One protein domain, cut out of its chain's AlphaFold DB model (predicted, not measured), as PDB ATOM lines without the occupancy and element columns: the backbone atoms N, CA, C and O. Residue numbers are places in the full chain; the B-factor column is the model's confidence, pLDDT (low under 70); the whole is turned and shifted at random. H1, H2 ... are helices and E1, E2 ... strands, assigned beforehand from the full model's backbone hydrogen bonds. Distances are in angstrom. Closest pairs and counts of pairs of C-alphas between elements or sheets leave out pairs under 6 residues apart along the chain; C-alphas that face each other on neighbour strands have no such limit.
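AT A GLANCE: This is residues 158 to 225 of the 265 residues of an uncharacterized protein of Heterorhabditis bacteriophora (UniProt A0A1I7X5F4). Two hairpins, E1 with E2 and E3 with E4, join into one strongly twisted sheet, with helix H1 over one face as a second layer and a long loop, residues 208 to 218, at one end of the longest axis. The printed part has 68 residues, with H1, E1, E2, E3, E4 along the chain; the sheet E2 E1 E3 E4 is mixed, and so is the class. It is compact, radius of gyration of the C-alphas 11.6 A, spans 34 by 24 by 20 A.

IN THESE COORDINATES: Find E1, residues 175 to 180, starting at C-alpha 175 (-33.608, 22.189, -10.090); E2 is 183 to 188, E3 202 to 207. E4, 219 to 224, runs 16.2 A to C-alpha 224 (-37.559, 10.913, 4.478). H1, 159 to 169, runs 15.6 A.

HOW THE PARTS SIT: Look at parallel E1 and E3: N 206 and O 177 are 3.0 A apart. Antiparallel are E2 and E1, N 178 to O 185 2.8 A, and E3 and E4, N 205 to O 221 2.8 A. H1 is on the sheet, height 5.5 A; its closest C-alphas to E1 are Cys 166 and Cys 177, 5.6 A. In H1 every O i to N i+4 pair is within hydrogen-bond range.

THE WHOLE: The printed part has no cut; links E2 to E3 and E3 to E4 are long. Confidence is under 70 at residues 196 to 197, 210 to 216 and 225.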
ATOM      1  N   ASP A 158     -45.111  18.411   9.746       73.69
ATOM      2  CA  ASP A 158     -45.118  19.066   8.434       73.69
ATOM      3  C   ASP A 158     -44.061  18.490   7.475       73.69
ATOM      4  O   ASP A 158     -44.201  18.618   6.256       73.69
ATOM      5  N   MET A 159     -43.041  17.790   7.989       71.81
ATOM      6  CA  MET A 159     -41.943  17.221   7.186       71.81
ATOM      7  C   MET A 159     -42.429  16.292   6.066       71.81
ATOM      8  O   MET A 159     -41.972  16.384   4.926       71.81
ATOM      9  N   GLY A 160     -43.384  15.405   6.351       79.00
ATOM     10  CA  GLY A 160     -43.890  14.495   5.317       79.00
ATOM     11  C   GLY A 160     -44.856  15.164   4.333       79.00
ATOM     12  O   GLY A 160     -44.944  14.736   3.186       79.00
ATOM     13  N   LYS A 161     -45.515  16.266   4.718       83.75
ATOM     14  CA  LYS A 161     -46.324  17.059   3.783       83.75
ATOM     15  C   LYS A 161     -45.432  17.715   2.730       83.75
ATOM     16  O   LYS A 161     -45.738  17.674   1.544       83.75
ATOM     17  N   ILE A 162     -44.289  18.240   3.166       82.25
ATOM     18  CA  ILE A 162     -43.268  18.830   2.293       82.25
ATOM     19  C   ILE A 162     -42.700  17.782   1.349       82.25
ATOM     20  O   ILE A 162     -42.563  18.041   0.157       82.25
ATOM     21  N   TYR A 163     -42.416  16.585   1.870       83.56
ATOM     22  CA  TYR A 163     -41.963  15.464   1.058       83.56
ATOM     23  C   TYR A 163     -42.963  15.131  -0.060       83.56
ATOM     24  O   TYR A 163     -42.569  15.074  -1.223       83.56
ATOM     25  N   GLU A 164     -44.249  14.959   0.260       84.88
ATOM     26  CA  GLU A 164     -45.270  14.618  -0.741       84.88
ATOM     27  C   GLU A 164     -45.498  15.746  -1.760       84.88
ATOM     28  O   GLU A 164     -45.609  15.478  -2.957       84.88
ATOM     29  N   GLU A 165     -45.490  17.010  -1.331       88.75
ATOM     30  CA  GLU A 165     -45.607  18.162  -2.233       88.75
ATOM     31  C   GLU A 165     -44.403  18.284  -3.181       88.75
ATOM     32  O   GLU A 165     -44.568  18.398  -4.398       88.75
ATOM     33  N   CYS A 166     -43.183  18.202  -2.649       85.56
ATOM     34  CA  CYS A 166     -41.960  18.258  -3.447       85.56
ATOM     35  C   CYS A 166     -41.834  17.075  -4.410       85.56
ATOM     36  O   CYS A 166     -41.389  17.234  -5.549       85.56
ATOM     37  N   LYS A 167     -42.260  15.888  -3.978       86.62
ATOM     38  CA  LYS A 167     -42.316  14.693  -4.819       86.62
ATOM     39  C   LYS A 167     -43.341  14.845  -5.943       86.62
ATOM     40  O   LYS A 167     -43.046  14.484  -7.080       86.62
ATOM     41  N   ALA A 168     -44.514  15.413  -5.659       88.88
ATOM     42  CA  ALA A 168     -45.537  15.672  -6.669       88.88
ATOM     43  C   ALA A 168     -45.073  16.676  -7.740       88.88
ATOM     44  O   ALA A 168     -45.451  16.543  -8.906       88.88
ATOM     45  N   LEU A 169     -44.221  17.643  -7.372       87.81
ATOM     46  CA  LEU A 169     -43.682  18.645  -8.296       87.81
ATOM     47  C   LEU A 169     -42.745  18.073  -9.370       87.81
ATOM     48  O   LEU A 169     -42.623  18.699 -10.422       87.81
ATOM     49  N   ASN A 170     -42.106  16.916  -9.139       86.56
ATOM     50  CA  ASN A 170     -41.172  16.275 -10.080       86.56
ATOM     51  C   ASN A 170     -40.202  17.281 -10.735       86.56
ATOM     52  O   ASN A 170     -40.181  17.445 -11.959       86.56
ATOM     53  N   CYS A 171     -39.420  17.996  -9.915       85.62
ATOM     54  CA  CYS A 171     -38.517  19.030 -10.415       85.62
ATOM     55  C   CYS A 171     -37.547  18.469 -11.480       85.62
ATOM     56  O   CYS A 171     -36.941  17.416 -11.269       85.62
ATOM     57  N   PRO A 172     -37.388  19.150 -12.633       80.88
ATOM     58  CA  PRO A 172     -36.506  18.695 -13.704       80.88
ATOM     59  C   PRO A 172     -35.033  18.770 -13.281       80.88
ATOM     60  O   PRO A 172     -34.671  19.523 -12.379       80.88
ATOM     61  N   SER A 173     -34.169  18.015 -13.966       75.69
ATOM     62  CA  SER A 173     -32.734  17.943 -13.664       75.69
ATOM     63  C   SER A 173     -32.085  19.329 -13.550       75.69
ATOM     64  O   SER A 173     -32.263  20.179 -14.423       75.69
ATOM     65  N   GLY A 174     -31.320  19.544 -12.475       72.88
ATOM     66  CA  GLY A 174     -30.669  20.826 -12.173       72.88
ATOM     67  C   GLY A 174     -31.538  21.822 -11.396       72.88
ATOM     68  O   GLY A 174     -31.081  22.928 -11.114       72.88
ATOM     69  N   LYS A 175     -32.771  21.446 -11.036       80.94
ATOM     70  CA  LYS A 175     -33.608  22.189 -10.090       80.94
ATOM     71  C   LYS A 175     -33.825  21.394  -8.815       80.94
ATOM     72  O   LYS A 175     -33.941  20.170  -8.864       80.94
ATOM     73  N   VAL A 176     -33.945  22.100  -7.699       87.75
ATOM     74  CA  VAL A 176     -34.273  21.509  -6.401       87.75
ATOM     75  C   VAL A 176     -35.638  21.971  -5.950       87.75
ATOM     76  O   VAL A 176     -36.065  23.083  -6.273       87.75
ATOM     77  N   CYS A 177     -36.318  21.110  -5.196       86.69
ATOM     78  CA  CYS A 177     -37.496  21.551  -4.483       86.69
ATOM     79  C   CYS A 177     -37.070  22.466  -3.339       86.69
ATOM     80  O   CYS A 177     -36.275  22.083  -2.478       86.69
ATOM     81  N   GLU A 178     -37.620  23.667  -3.348       85.19
ATOM     82  CA  GLU A 178     -37.454  24.648  -2.304       85.19
ATOM     83  C   GLU A 178     -38.780  24.848  -1.579       85.19
ATOM     84  O   GLU A 178     -39.836  24.952  -2.213       85.19
ATOM     85  N   GLN A 179     -38.718  24.931  -0.251       81.88
ATOM     86  CA  GLN A 179     -39.862  25.310   0.561       81.88
ATOM     87  C   GLN A 179     -39.630  26.668   1.224       81.88
ATOM     88  O   GLN A 179     -38.708  26.851   2.022       81.88
ATOM     89  N   PHE A 180     -40.527  27.614   0.947       78.62
ATOM     90  CA  PHE A 180     -40.546  28.920   1.595       78.62
ATOM     91  C   PHE A 180     -41.986  29.343   1.883       78.62
ATOM     92  O   PHE A 180     -42.841  29.273   1.004       78.62
ATOM     93  N   GLN A 181     -42.268  29.780   3.116       76.69
ATOM     94  CA  GLN A 181     -43.596  30.283   3.514       76.69
ATOM     95  C   GLN A 181     -44.748  29.313   3.161       76.69
ATOM     96  O   GLN A 181     -45.774  29.730   2.629       76.69
ATOM     97  N   LEU A 182     -44.572  28.008   3.427       74.44
ATOM     98  CA  LEU A 182     -45.552  26.942   3.130       74.44
ATOM     99  C   LEU A 182     -45.857  26.727   1.635       74.44
ATOM    100  O   LEU A 182     -46.850  26.087   1.299       74.44
ATOM    101  N   LYS A 183     -45.014  27.237   0.734       83.06
ATOM    102  CA  LYS A 183     -45.119  26.997  -0.704       83.06
ATOM    103  C   LYS A 183     -43.899  26.230  -1.195       83.06
ATOM    104  O   LYS A 183     -42.768  26.599  -0.880       83.06
ATOM    105  N   THR A 184     -44.148  25.188  -1.979       86.50
ATOM    106  CA  THR A 184     -43.130  24.362  -2.630       86.50
ATOM    107  C   THR A 184     -42.951  24.792  -4.088       86.50
ATOM    108  O   THR A 184     -43.922  24.979  -4.828       86.50
ATOM    109  N   THR A 185     -41.705  25.011  -4.510       89.38
ATOM    110  CA  THR A 185     -41.351  25.441  -5.874       89.38
ATOM    111  C   THR A 185     -40.047  24.801  -6.343       89.38
ATOM    112  O   THR A 185     -39.210  24.441  -5.529       89.38
ATOM    113  N   CYS A 186     -39.847  24.676  -7.658       87.62
ATOM    114  CA  CYS A 186     -38.583  24.200  -8.225       87.62
ATOM    115  C   CYS A 186     -37.684  25.385  -8.612       87.62
ATOM    116  O   CYS A 186     -37.941  26.030  -9.636       87.62
ATOM    117  N   GLU A 187     -36.625  25.645  -7.848       86.56
ATOM    118  CA  GLU A 187     -35.620  26.677  -8.151       86.56
ATOM    119  C   GLU A 187     -34.313  26.057  -8.671       86.56
ATOM    120  O   GLU A 187     -34.059  24.866  -8.500       86.56
ATOM    121  N   VAL A 188     -33.515  26.849  -9.392       82.81
ATOM    122  CA  VAL A 188     -32.204  26.414  -9.903       82.81
ATOM    123  C   VAL A 188     -31.223  26.352  -8.736       82.81
ATOM    124  O   VAL A 188     -31.116  27.310  -7.975       82.81
ATOM    125  N   ASP A 189     -30.496  25.242  -8.609       74.12
ATOM    126  CA  ASP A 189     -29.490  25.081  -7.556       74.12
ATOM    127  C   ASP A 189     -28.177  25.782  -7.929       74.12
ATOM    128  O   ASP A 189     -27.224  25.149  -8.387       74.12
ATOM    129  N   GLU A 190     -28.114  27.106  -7.789       76.38
ATOM    130  CA  GLU A 190     -26.905  27.867  -8.144       76.38
ATOM    131  C   GLU A 190     -25.689  27.483  -7.286       76.38
ATOM    132  O   GLU A 190     -24.549  27.552  -7.748       76.38
ATOM    133  N   LEU A 191     -25.936  27.041  -6.050       70.31
ATOM    134  CA  LEU A 191     -24.907  26.685  -5.072       70.31
ATOM    135  C   LEU A 191     -24.606  25.185  -5.032       70.31
ATOM    136  O   LEU A 191     -23.689  24.780  -4.318       70.31
ATOM    137  N   LYS A 192     -25.346  24.371  -5.797       75.62
ATOM    138  CA  LYS A 192     -25.324  22.907  -5.689       75.62
ATOM    139  C   LYS A 192     -25.510  22.452  -4.237       75.62
ATOM    140  O   LYS A 192     -24.833  21.539  -3.765       75.62
ATOM    141  N   SER A 193     -26.409  23.101  -3.505       74.25
ATOM    142  CA  SER A 193     -26.664  22.804  -2.096       74.25
ATOM    143  C   SER A 193     -27.054  21.335  -1.889       74.25
ATOM    144  O   SER A 193     -26.718  20.754  -0.859       74.25
ATOM    145  N   CYS A 194     -27.682  20.703  -2.886       73.25
ATOM    146  CA  CYS A 194     -28.074  19.293  -2.856       73.25
ATOM    147  C   CYS A 194     -27.133  18.338  -3.616       73.25
ATOM    148  O   CYS A 194     -27.530  17.219  -3.942       73.25
ATOM    149  N   ASP A 195     -25.877  18.728  -3.877       71.69
ATOM    150  CA  ASP A 195     -24.862  17.814  -4.446       71.69
ATOM    151  C   ASP A 195     -24.501  16.673  -3.464       71.69
ATOM    152  O   ASP A 195     -23.989  15.619  -3.858       71.69
ATOM    153  N   TYR A 196     -24.794  16.854  -2.169       57.91
ATOM    154  CA  TYR A 196     -24.609  15.841  -1.134       57.91
ATOM    155  C   TYR A 196     -25.745  14.813  -1.173       57.91
ATOM    156  O   TYR A 196     -26.921  15.119  -0.996       57.91
ATOM    157  N   ARG A 197     -25.375  13.558  -1.425       69.38
ATOM    158  CA  ARG A 197     -26.297  12.430  -1.584       69.38
ATOM    159  C   ARG A 197     -27.081  12.168  -0.294       69.38
ATOM    160  O   ARG A 197     -26.505  11.662   0.666       69.38
ATOM    161  N   CYS A 198     -28.386  12.430  -0.302       81.75
ATOM    162  CA  CYS A 198     -29.291  11.883   0.707       81.75
ATOM    163  C   CYS A 198     -29.355  10.348   0.605       81.75
ATOM    164  O   CYS A 198     -29.028   9.767  -0.439       81.75
ATOM    165  N   ALA A 199     -29.755   9.677   1.688       82.12
ATOM    166  CA  ALA A 199     -29.868   8.224   1.696       82.12
ATOM    167  C   ALA A 199     -30.954   7.741   0.716       82.12
ATOM    168  O   ALA A 199     -31.837   8.489   0.288       82.12
ATOM    169  N   ALA A 200     -30.902   6.462   0.332       78.31
ATOM    170  CA  ALA A 200     -31.899   5.890  -0.568       78.31
ATOM    171  C   ALA A 200     -33.311   6.006   0.040       78.31
ATOM    172  O   ALA A 200     -33.578   5.449   1.101       78.31
ATOM    173  N   GLY A 201     -34.211   6.714  -0.651       80.81
ATOM    174  CA  GLY A 201     -35.577   6.978  -0.181       80.81
ATOM    175  C   GLY A 201     -35.780   8.345   0.483       80.81
ATOM    176  O   GLY A 201     -36.910   8.677   0.839       80.81
ATOM    177  N   GLU A 202     -34.727   9.150   0.602       85.44
ATOM    178  CA  GLU A 202     -34.796  10.538   1.058       85.44
ATOM    179  C   GLU A 202     -34.798  11.515  -0.122       85.44
ATOM    180  O   GLU A 202     -34.255  11.236  -1.194       85.44
ATOM    181  N   LEU A 203     -35.419  12.673   0.086       83.88
ATOM    182  CA  LEU A 203     -35.451  13.774  -0.867       83.88
ATOM    183  C   LEU A 203     -34.658  14.953  -0.307       83.88
ATOM    184  O   LEU A 203     -34.872  15.349   0.836       83.88
ATOM    185  N   CYS A 204     -33.766  15.526  -1.111       84.56
ATOM    186  CA  CYS A 204     -33.076  16.754  -0.737       84.56
ATOM    187  C   CYS A 204     -33.993  17.955  -0.981       84.56
ATOM    188  O   CYS A 204     -34.474  18.156  -2.100       84.56
ATOM    189  N   VAL A 205     -34.240  18.733   0.066       84.50
ATOM    190  CA  VAL A 205     -35.047  19.951   0.031       84.50
ATOM    191  C   VAL A 205     -34.175  21.107   0.484       84.50
ATOM    192  O   VAL A 205     -33.508  21.040   1.517       84.50
ATOM    193  N   VAL A 206     -34.180  22.173  -0.306       84.12
ATOM    194  CA  VAL A 206     -33.490  23.409   0.045       84.12
ATOM    195  C   VAL A 206     -34.459  24.281   0.828       84.12
ATOM    196  O   VAL A 206     -35.586  24.525   0.398       84.12
ATOM    197  N   GLN A 207     -34.036  24.747   1.995       79.56
ATOM    198  CA  GLN A 207     -34.845  25.624   2.821       79.56
ATOM    199  C   GLN A 207     -34.192  26.998   2.927       79.56
ATOM    200  O   GLN A 207     -33.054  27.149   3.383       79.56
ATOM    201  N   LYS A 208     -34.948  28.022   2.524       77.62
ATOM    202  CA  LYS A 208     -34.593  29.422   2.763       77.62
ATOM    203  C   LYS A 208     -34.728  29.704   4.258       77.62
ATOM    204  O   LYS A 208     -35.834  29.797   4.792       77.62
ATOM    205  N   VAL A 209     -33.588  29.836   4.933       76.81
ATOM    206  CA  VAL A 209     -33.528  30.347   6.306       76.81
ATOM    207  C   VAL A 209     -33.910  31.825   6.299       76.81
ATOM    208  O   VAL A 209     -33.425  32.602   5.475       76.81
ATOM    209  N   GLN A 210     -34.771  32.238   7.229       64.31
ATOM    210  CA  GLN A 210     -34.907  33.659   7.533       64.31
ATOM    211  C   GLN A 210     -33.754  34.048   8.450       64.31
ATOM    212  O   GLN A 210     -33.754  33.704   9.631       64.31
ATOM    213  N   CYS A 211     -32.753  34.724   7.894       67.50
ATOM    214  CA  CYS A 211     -31.682  35.315   8.680       67.50
ATOM    215  C   CYS A 211     -31.938  36.817   8.861       67.50
ATOM    216  O   CYS A 211     -32.518  37.474   7.999       67.50
ATOM    217  N   PHE A 212     -31.529  37.354  10.008       53.97
ATOM    218  CA  PHE A 212     -31.790  38.750  10.370       53.97
ATOM    219  C   PHE A 212     -30.779  39.722   9.737       53.97
ATOM    220  O   PHE A 212     -31.053  40.918   9.679       53.97
ATOM    221  N   ALA A 213     -29.652  39.218   9.210       50.94
ATOM    222  CA  ALA A 213     -28.651  39.996   8.479       50.94
ATOM    223  C   ALA A 213     -28.100  39.211   7.263       50.94
ATOM    224  O   ALA A 213     -27.656  38.078   7.438       50.94
ATOM    225  N   PRO A 214     -28.116  39.776   6.038       52.72
ATOM    226  CA  PRO A 214     -27.657  39.102   4.820       52.72
ATOM    227  C   PRO A 214     -26.120  38.971   4.730       52.72
ATOM    228  O   PRO A 214     -25.409  39.794   5.309       52.72
ATOM    229  N   PRO A 215     -25.593  38.020   3.928       65.56
ATOM    230  CA  PRO A 215     -26.327  37.095   3.055       65.56
ATOM    231  C   PRO A 215     -26.833  35.834   3.780       65.56
ATOM    232  O   PRO A 215     -26.068  35.135   4.439       65.56
ATOM    233  N   CYS A 216     -28.121  35.508   3.609       68.31
ATOM    234  CA  CYS A 216     -28.689  34.239   4.067       68.31
ATOM    235  C   CYS A 216     -28.393  33.152   3.033       68.31
ATOM    236  O   CYS A 216     -28.932  33.202   1.926       68.31
ATOM    237  N   TYR A 217     -27.575  32.163   3.384       77.00
ATOM    238  CA  TYR A 217     -27.376  31.004   2.519       77.00
ATOM    239  C   TYR A 217     -28.463  29.962   2.785       77.00
ATOM    240  O   TYR A 217     -28.754  29.667   3.948       77.00
ATOM    241  N   PRO A 218     -29.090  29.414   1.736       77.94
ATOM    242  CA  PRO A 218     -30.081  28.370   1.905       77.94
ATOM    243  C   PRO A 218     -29.414  27.073   2.388       77.94
ATOM    244  O   PRO A 218     -28.288  26.761   1.997       77.94
ATOM    245  N   ILE A 219     -30.111  26.312   3.232       81.31
ATOM    246  CA  ILE A 219     -29.602  25.058   3.805       81.31
ATOM    247  C   ILE A 219     -30.259  23.884   3.080       81.31
ATOM    248  O   ILE A 219     -31.473  23.882   2.881       81.31
ATOM    249  N   ALA A 220     -29.469  22.885   2.692       84.00
ATOM    250  CA  ALA A 220     -29.982  21.622   2.172       84.00
ATOM    251  C   ALA A 220     -30.287  20.648   3.315       84.00
ATOM    252  O   ALA A 220     -29.459  20.438   4.201       84.00
ATOM    253  N   ILE A 221     -31.475  20.049   3.284       86.00
ATOM    254  CA  ILE A 221     -31.960  19.106   4.293       86.00
ATOM    255  C   ILE A 221     -32.486  17.861   3.576       86.00
ATOM    256  O   ILE A 221     -33.225  17.964   2.598       86.00
ATOM    257  N   CYS A 222     -32.128  16.676   4.068       85.25
ATOM    258  CA  CYS A 222     -32.681  15.414   3.582       85.25
ATOM    259  C   CYS A 222     -33.964  15.083   4.351       85.25
ATOM    260  O   CYS A 222     -33.946  14.959   5.575       85.25
ATOM    261  N   VAL A 223     -35.079  14.933   3.638       86.31
ATOM    262  CA  VAL A 223     -36.378  14.562   4.214       86.31
ATOM    263  C   VAL A 223     -36.786  13.159   3.763       86.31
ATOM    264  O   VAL A 223     -36.758  12.831   2.576       86.31
ATOM    265  N   SER A 224     -37.157  12.306   4.716       84.00
ATOM    266  CA  SER A 224     -37.559  10.913   4.478       84.00
ATOM    267  C   SER A 224     -39.082  10.748   4.495       84.00
ATOM    268  O   SER A 224     -39.748  11.341   5.343       84.00
ATOM    269  N   ALA A 225     -39.625   9.843   3.675       69.19
ATOM    270  CA  ALA A 225     -41.052   9.484   3.694       69.19
ATOM    271  C   ALA A 225     -41.515   8.775   4.993       69.19
ATOM    272  O   ALA A 225     -42.708   8.586   5.220       69.19
TER     273      ALA A 225